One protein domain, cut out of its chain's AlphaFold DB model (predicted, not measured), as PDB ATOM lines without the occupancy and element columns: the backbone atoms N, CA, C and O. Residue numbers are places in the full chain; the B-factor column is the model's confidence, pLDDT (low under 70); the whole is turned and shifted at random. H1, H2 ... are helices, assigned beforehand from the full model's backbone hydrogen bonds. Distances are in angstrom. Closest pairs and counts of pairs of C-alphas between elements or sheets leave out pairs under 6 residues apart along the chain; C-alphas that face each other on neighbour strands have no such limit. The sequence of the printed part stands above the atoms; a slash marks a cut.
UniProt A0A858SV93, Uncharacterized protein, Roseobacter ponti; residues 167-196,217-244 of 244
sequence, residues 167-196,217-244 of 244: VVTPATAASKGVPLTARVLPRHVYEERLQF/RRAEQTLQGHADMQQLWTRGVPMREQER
ATOM      1  N   VAL A 167     252.649 251.998 173.347       56.69
ATOM      2  CA  VAL A 167     252.564 253.452 173.531       56.69
ATOM      3  C   VAL A 167     251.643 253.989 172.438       56.69
ATOM      4  O   VAL A 167     252.054 254.204 171.299       56.69
ATOM      5  N   VAL A 168     250.357 254.108 172.761       59.50
ATOM      6  CA  VAL A 168     249.332 254.539 171.817       59.50
ATOM      7  C   VAL A 168     249.275 256.065 171.828       59.50
ATOM      8  O   VAL A 168     248.780 256.664 172.780       59.50
ATOM      9  N   THR A 169     249.759 256.706 170.762       63.78
ATOM     10  CA  THR A 169     249.441 258.125 170.522       63.78
ATOM     11  C   THR A 169     247.947 258.266 170.191       63.78
ATOM     12  O   THR A 169     247.381 257.323 169.630       63.78
ATOM     13  N   PRO A 170     247.285 259.409 170.458       63.09
ATOM     14  CA  PRO A 170     245.855 259.573 170.169       63.09
ATOM     15  C   PRO A 170     245.458 259.210 168.724       63.09
ATOM     16  O   PRO A 170     244.463 258.521 168.509       63.09
ATOM     17  N   ALA A 171     246.293 259.553 167.735       66.00
ATOM     18  CA  ALA A 171     246.088 259.172 166.334       66.00
ATOM     19  C   ALA A 171     246.178 257.648 166.099       66.00
ATOM     20  O   ALA A 171     245.387 257.081 165.345       66.00
ATOM     21  N   THR A 172     247.103 256.959 166.778       68.94
ATOM     22  CA  THR A 172     247.221 255.488 166.740       68.94
ATOM     23  C   THR A 172     246.091 254.784 167.505       68.94
ATOM     24  O   THR A 172     245.786 253.629 167.214       68.94
ATOM     25  N   ALA A 173     245.466 255.452 168.479       70.25
ATOM     26  CA  ALA A 173     244.287 254.936 169.173       70.25
ATOM     27  C   ALA A 173     243.084 254.915 168.226       70.25
ATOM     28  O   ALA A 173     242.455 253.871 168.039       70.25
ATOM     29  N   ALA A 174     242.834 256.056 167.576       69.12
ATOM     30  CA  ALA A 174     241.741 256.232 166.629       69.12
ATOM     31  C   ALA A 174     241.829 255.238 165.457       69.12
ATOM     32  O   ALA A 174     240.853 254.548 165.166       69.12
ATOM     33  N   SER A 175     243.009 255.070 164.844       74.56
ATOM     34  CA  SER A 175     243.190 254.128 163.724       74.56
ATOM     35  C   SER A 175     243.060 252.648 164.110       74.56
ATOM     36  O   SER A 175     242.813 251.807 163.246       74.56
ATOM     37  N   LYS A 176     243.176 252.316 165.404       80.06
ATOM     38  CA  LYS A 176     242.920 250.973 165.955       80.06
ATOM     39  C   LYS A 176     241.488 250.787 166.477       80.06
ATOM     40  O   LYS A 176     241.196 249.733 167.037       80.06
ATOM     41  N   GLY A 177     240.604 251.775 166.312       80.81
ATOM     42  CA  GLY A 177     239.221 251.716 166.801       80.81
ATOM     43  C   GLY A 177     239.093 251.782 168.327       80.81
ATOM     44  O   GLY A 177     238.083 251.345 168.877       80.81
ATOM     45  N   VAL A 178     240.107 252.297 169.031       84.56
ATOM     46  CA  VAL A 178     240.044 252.488 170.486       84.56
ATOM     47  C   VAL A 178     239.146 253.700 170.778       84.56
ATOM     48  O   VAL A 178     239.422 254.783 170.260       84.56
ATOM     49  N   PRO A 179     238.079 253.566 171.591       85.88
ATOM     50  CA  PRO A 179     237.155 254.667 171.840       85.88
ATOM     51  C   PRO A 179     237.817 255.776 172.664       85.88
ATOM     52  O   PRO A 179     238.638 255.509 173.537       85.88
ATOM     53  N   LEU A 180     237.402 257.025 172.454       82.81
ATOM     54  CA  LEU A 180     237.949 258.201 173.152       82.81
ATOM     55  C   LEU A 180     237.681 258.180 174.676       82.81
ATOM     56  O   LEU A 180     238.389 258.815 175.456       82.81
ATOM     57  N   THR A 181     236.706 257.382 175.119       87.69
ATOM     58  CA  THR A 181     236.421 257.078 176.531       87.69
ATOM     59  C   THR A 181     237.333 256.006 177.141       87.69
ATOM     60  O   THR A 181     237.257 255.765 178.348       87.69
ATOM     61  N   ALA A 182     238.199 255.357 176.352       87.75
ATOM     62  CA  ALA A 182     239.128 254.353 176.857       87.75
ATOM     63  C   ALA A 182     240.087 254.961 177.886       87.75
ATOM     64  O   ALA A 182     240.607 256.067 177.711       87.75
ATOM     65  N   ARG A 183     240.330 254.201 178.956       87.75
ATOM     66  CA  ARG A 183     241.270 254.572 180.013       87.75
ATOM     67  C   ARG A 183     242.698 254.332 179.546       87.75
ATOM     68  O   ARG A 183     243.040 253.225 179.136       87.75
ATOM     69  N   VAL A 184     243.522 255.362 179.661       87.31
ATOM     70  CA  VAL A 184     244.962 255.342 179.408       87.31
ATOM     71  C   VAL A 184     245.724 255.721 180.670       87.31
ATOM     72  O   VAL A 184     245.186 256.332 181.594       87.31
ATOM     73  N   LEU A 185     246.987 255.316 180.714       88.00
ATOM     74  CA  LEU A 185     247.864 255.463 181.864       88.00
ATOM     75  C   LEU A 185     249.260 255.867 181.361       88.00
ATOM     76  O   LEU A 185     249.696 255.324 180.342       88.00
ATOM     77  N   PRO A 186     249.982 256.781 182.036       87.44
ATOM     78  CA  PRO A 186     251.375 257.055 181.703       87.44
ATOM     79  C   PRO A 186     252.222 255.783 181.810       87.44
ATOM     80  O   PRO A 186     252.037 254.985 182.730       87.44
ATOM     81  N   ARG A 187     253.171 255.608 180.883       84.38
ATOM     82  CA  ARG A 187     253.966 254.376 180.768       84.38
ATOM     83  C   ARG A 187     254.680 253.993 182.072       84.38
ATOM     84  O   ARG A 187     254.554 252.849 182.489       84.38
ATOM     85  N   HIS A 188     255.339 254.941 182.740       87.00
ATOM     86  CA  HIS A 188     256.043 254.670 183.999       87.00
ATOM     87  C   HIS A 188     255.088 254.166 185.094       87.00
ATOM     88  O   HIS A 188     255.383 253.171 185.743       87.00
ATOM     89  N   VAL A 189     253.886 254.747 185.225       89.38
ATOM     90  CA  VAL A 189     252.881 254.278 186.199       89.38
ATOM     91  C   VAL A 189     252.357 252.883 185.844       89.38
ATOM     92  O   VAL A 189     252.018 252.105 186.734       89.38
ATOM     93  N   TYR A 190     252.278 252.532 184.556       87.06
ATOM     94  CA  TYR A 190     251.968 251.158 184.148       87.06
ATOM     95  C   TYR A 190     253.078 250.186 184.578       87.06
ATOM     96  O   TYR A 190     252.780 249.148 185.161       87.06
ATOM     97  N   GLU A 191     254.341 250.541 184.341       87.00
ATOM     98  CA  GLU A 191     255.509 249.727 184.697       87.00
ATOM     99  C   GLU A 191     255.659 249.568 186.225       87.00
ATOM    100  O   GLU A 191     255.835 248.450 186.708       87.00
ATOM    101  N   GLU A 192     255.462 250.636 187.003       85.25
ATOM    102  CA  GLU A 192     255.407 250.606 188.475       85.25
ATOM    103  C   GLU A 192     254.274 249.703 188.997       85.25
ATOM    104  O   GLU A 192     254.466 248.924 189.934       85.25
ATOM    105  N   ARG A 193     253.087 249.747 188.372       85.69
ATOM    106  CA  ARG A 193     251.952 248.887 188.756       85.69
ATOM    107  C   ARG A 193     252.223 247.398 188.553       85.69
ATOM    108  O   ARG A 193     251.647 246.608 189.292       85.69
ATOM    109  N   LEU A 194     253.069 247.010 187.595       83.12
ATOM    110  CA  LEU A 194     253.468 245.605 187.416       83.12
ATOM    111  C   LEU A 194     254.332 245.096 188.583       83.12
ATOM    112  O   LEU A 194     254.327 243.903 188.871       83.12
ATOM    113  N   GLN A 195     255.052 245.994 189.260       81.88
ATOM    114  CA  GLN A 195     255.885 245.683 190.426       81.88
ATOM    115  C   GLN A 195     255.097 245.760 191.746       81.88
ATOM    116  O   GLN A 195     255.468 245.131 192.739       81.88
ATOM    117  N   PHE A 196     253.999 246.524 191.779       78.44
ATOM    118  CA  PHE A 196     253.208 246.744 192.985       78.44
ATOM    119  C   PHE A 196     252.342 245.530 193.360       78.44
ATOM    120  O   PHE A 196     251.377 245.186 192.675       78.44
ATOM    121  N   ARG A 217     243.899 253.970 191.127       86.25
ATOM    122  CA  ARG A 217     243.487 254.422 189.790       86.25
ATOM    123  C   ARG A 217     243.661 255.928 189.555       86.25
ATOM    124  O   ARG A 217     243.278 256.409 188.496       86.25
ATOM    125  N   ARG A 218     244.268 256.673 190.493       88.88
ATOM    126  CA  ARG A 218     244.431 258.144 190.433       88.88
ATOM    127  C   ARG A 218     245.077 258.669 189.140       88.88
ATOM    128  O   ARG A 218     244.746 259.769 188.721       88.88
ATOM    129  N   ALA A 219     245.982 257.905 188.529       89.75
ATOM    130  CA  ALA A 219     246.702 258.301 187.316       89.75
ATOM    131  C   ALA A 219     245.994 257.929 185.993       89.75
ATOM    132  O   ALA A 219     246.532 258.202 184.923       89.75
ATOM    133  N   GLU A 220     244.823 257.283 186.038       91.25
ATOM    134  CA  GLU A 220     244.082 256.911 184.825       91.25
ATOM    135  C   GLU A 220     243.352 258.115 184.229       91.25
ATOM    136  O   GLU A 220     242.517 258.738 184.884       91.25
ATOM    137  N   GLN A 221     243.631 258.394 182.958       91.25
ATOM    138  CA  GLN A 221     243.000 259.447 182.160       91.25
ATOM    139  C   GLN A 221     242.129 258.813 181.065       91.25
ATOM    140  O   GLN A 221     242.280 257.629 180.765       91.25
ATOM    141  N   THR A 222     241.222 259.567 180.445       91.94
ATOM    142  CA  THR A 222     240.603 259.150 179.173       91.94
ATOM    143  C   THR A 222     241.454 259.626 177.999       91.94
ATOM    144  O   THR A 222     242.146 260.640 178.111       91.94
ATOM    145  N   LEU A 223     241.390 258.932 176.858       88.31
ATOM    146  CA  LEU A 223     242.009 259.423 175.619       88.31
ATOM    147  C   LEU A 223     241.506 260.822 175.243       88.31
ATOM    148  O   LEU A 223     242.316 261.654 174.844       88.31
ATOM    149  N   GLN A 224     240.207 261.088 175.430       89.12
ATOM    150  CA  GLN A 224     239.617 262.406 175.200       89.12
ATOM    151  C   GLN A 224     240.261 263.478 176.084       89.12
ATOM    152  O   GLN A 224     240.882 264.392 175.561       89.12
ATOM    153  N   GLY A 225     240.214 263.326 177.413       90.81
ATOM    154  CA  GLY A 225     240.752 264.338 178.330       90.81
ATOM    155  C   GLY A 225     242.267 264.532 178.195       90.81
ATOM    156  O   GLY A 225     242.782 265.623 178.428       90.81
ATOM    157  N   HIS A 226     242.988 263.491 177.766       89.00
ATOM    158  CA  HIS A 226     244.404 263.595 177.418       89.00
ATOM    159  C   HIS A 226     244.639 264.410 176.135       89.00
ATOM    160  O   HIS A 226     245.608 265.165 176.068       89.00
ATOM    161  N   ALA A 227     243.764 264.280 175.133       86.81
ATOM    162  CA  ALA A 227     243.801 265.081 173.912       86.81
ATOM    163  C   ALA A 227     243.375 266.537 174.169       86.81
ATOM    164  O   ALA A 227     244.072 267.441 173.720       86.81
ATOM    165  N   ASP A 228     242.312 266.767 174.946       90.75
ATOM    166  CA  ASP A 228     241.829 268.107 175.319       90.75
ATOM    167  C   ASP A 228     242.917 268.901 176.063       90.75
ATOM    168  O   ASP A 228     243.221 270.043 175.720       90.75
ATOM    169  N   MET A 229     243.590 268.261 177.029       90.88
ATOM    170  CA  MET A 229     244.743 268.847 177.720       90.88
ATOM    171  C   MET A 229     245.858 269.236 176.738       90.88
ATOM    172  O   MET A 229     246.459 270.293 176.889       90.88
ATOM    173  N   GLN A 230     246.100 268.430 175.702       88.19
ATOM    174  CA  GLN A 230     247.130 268.680 174.688       88.19
ATOM    175  C   GLN A 230     246.737 269.687 173.603       88.19
ATOM    176  O   GLN A 230     247.596 270.029 172.795       88.19
ATOM    177  N   GLN A 231     245.488 270.155 173.567       89.62
ATOM    178  CA  GLN A 231     245.096 271.318 172.763       89.62
ATOM    179  C   GLN A 231     245.370 272.628 173.504       89.62
ATOM    180  O   GLN A 231     245.653 273.639 172.875       89.62
ATOM    181  N   LEU A 232     245.281 272.610 174.837       93.31
ATOM    182  CA  LEU A 232     245.495 273.794 175.669       93.31
ATOM    183  C   LEU A 232     246.941 273.922 176.151       93.31
ATOM    184  O   LEU A 232     247.420 275.035 176.302       93.31
ATOM    185  N   TRP A 233     247.657 272.819 176.386       92.81
ATOM    186  CA  TRP A 233     248.932 272.837 177.105       92.81
ATOM    187  C   TRP A 233     250.076 272.157 176.351       92.81
ATOM    188  O   TRP A 233     249.923 271.119 175.704       92.81
ATOM    189  N   THR A 234     251.269 272.735 176.457       91.50
ATOM    190  CA  THR A 234     252.518 272.185 175.916       91.50
ATOM    191  C   THR A 234     253.036 271.019 176.766       91.50
ATOM    192  O   THR A 234     252.963 271.041 177.991       91.50
ATOM    193  N   ARG A 235     253.631 269.991 176.143       84.69
ATOM    194  CA  ARG A 235     254.158 268.801 176.858       84.69
ATOM    195  C   ARG A 235     255.504 269.028 177.586       84.69
ATOM    196  O   ARG A 235     256.142 268.056 177.984       84.69
ATOM    197  N   GLY A 236     255.967 270.274 177.699       85.31
ATOM    198  CA  GLY A 236     257.241 270.633 178.331       85.31
ATOM    199  C   GLY A 236     257.128 270.886 179.839       85.31
ATOM    200  O   GLY A 236     256.038 270.872 180.406       85.31
ATOM    201  N   VAL A 237     258.268 271.151 180.486       88.38
ATOM    202  CA  VAL A 237     258.340 271.614 181.882       88.38
ATOM    203  C   VAL A 237     259.161 272.916 181.922       88.38
ATOM    204  O   VAL A 237     260.311 272.889 181.487       88.38
ATOM    205  N   PRO A 238     258.617 274.044 182.426       91.00
ATOM    206  CA  PRO A 238     257.226 274.227 182.840       91.00
ATOM    207  C   PRO A 238     256.253 274.090 181.660       91.00
ATOM    208  O   PRO A 238     256.559 274.468 180.530       91.00
ATOM    209  N   MET A 239     255.073 273.551 181.954       92.75
ATOM    210  CA  MET A 239     253.957 273.462 181.017       92.75
ATOM    211  C   MET A 239     253.366 274.862 180.816       92.75
ATOM    212  O   MET A 239     253.055 275.548 181.789       92.75
ATOM    213  N   ARG A 240     253.241 275.293 179.559       93.25
ATOM    214  CA  ARG A 240     252.647 276.580 179.152       93.25
ATOM    215  C   ARG A 240     251.418 276.355 178.285       93.25
ATOM    216  O   ARG A 240     251.343 275.318 177.620       93.25
ATOM    217  N   GLU A 241     250.511 277.323 178.277       93.25
ATOM    218  CA  GLU A 241     249.379 277.353 177.351       93.25
ATOM    219  C   GLU A 241     249.874 277.404 175.890       93.25
ATOM    220  O   GLU A 241     250.984 277.878 175.624       93.25
ATOM    221  N   GLN A 242     249.104 276.847 174.956       89.25
ATOM    222  CA  GLN A 242     249.385 276.920 173.521       89.25
ATOM    223  C   GLN A 242     248.756 278.183 172.927       89.25
ATOM    224  O   GLN A 242     247.579 278.462 173.151       89.25
ATOM    225  N   GLU A 243     249.539 278.925 172.146       81.19
ATOM    226  CA  GLU A 243     249.036 280.014 171.306       81.19
ATOM    227  C   GLU A 243     248.104 279.424 170.231       81.19
ATOM    228  O   GLU A 243     248.395 278.362 169.673       81.19
ATOM    229  N   ARG A 244     246.952 280.069 170.010       71.38
ATOM    230  CA  ARG A 244     245.776 279.491 169.339       71.38
ATOM    231  C   ARG A 244     245.493 280.113 167.975       71.38
ATOM    232  O   ARG A 244     245.691 281.339 167.854       71.38
TER     233      ARG A 244
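Overview. This is residues 167 to 196 and 217 to 244 of the 244 residues of an uncharacterized protein of Roseobacter ponti (UniProt A0A858SV93). Three short helices are set loosely along a mostly looping chain, without packing into a bundle: H2 and H3 extend toward opposite ends of the long axis, and H1 lies off to one side, near the beginning of H3. Between H2 and H3, residues 183 to 184 run beside residues 221 to 222 as a short antiparallel pairing; the free end of H2, from residue 191, sticks out with residue 196, while residues 233 to 244 make a long loop that folds back beyond H3. The printed part has 58 residues, with three named helices in the order H1, H2, H3 and no named strand; the class is all helix, though under half of the residues, 25 of 58, are in named elements. The whole is loose, with a radius of gyration of the C-alphas of 12.9 A and spans of 40 by 30 by 17 A.

Arrangement. H1, residues 170 to 175, is close to but not clearly touching H3, residues 223 to 232. Their closest C-alphas, those of Pro 170 and Leu 223, are 6.7 A apart. The two run opposite ways at a steep tilt of 46 degrees. H2, residues 187 to 195, is apart from H1 and from H3. In H1 and H3 every O i to N i+4 pair is within hydrogen-bond range; in H2 4 of 5 are.

Along the chain. H1 begins at C-alpha 170, (245.855, 259.573, 170.169). H2 measures 13.1 A from first to last C-alpha and ends at C-alpha 195, (255.885, 245.683, 190.426). H3, the longest helix with 10 residues, measures 14.8 A and ends at C-alpha 232, (245.495, 273.794, 175.669).

Size, cuts and confidence. The two C-alphas farthest apart, those of Gln 195 and Arg 244, are 41.1 A apart. The link from H1 to H2, 11 residues, is long. The link from H2 to H3 runs across the cut, where residues 197 to 216 are not printed; C-alphas 196 and 217 are 12.8 A apart. Mean pLDDT of the printed part is 84.0, and residues 167 to 172 and residue 174 are under 70.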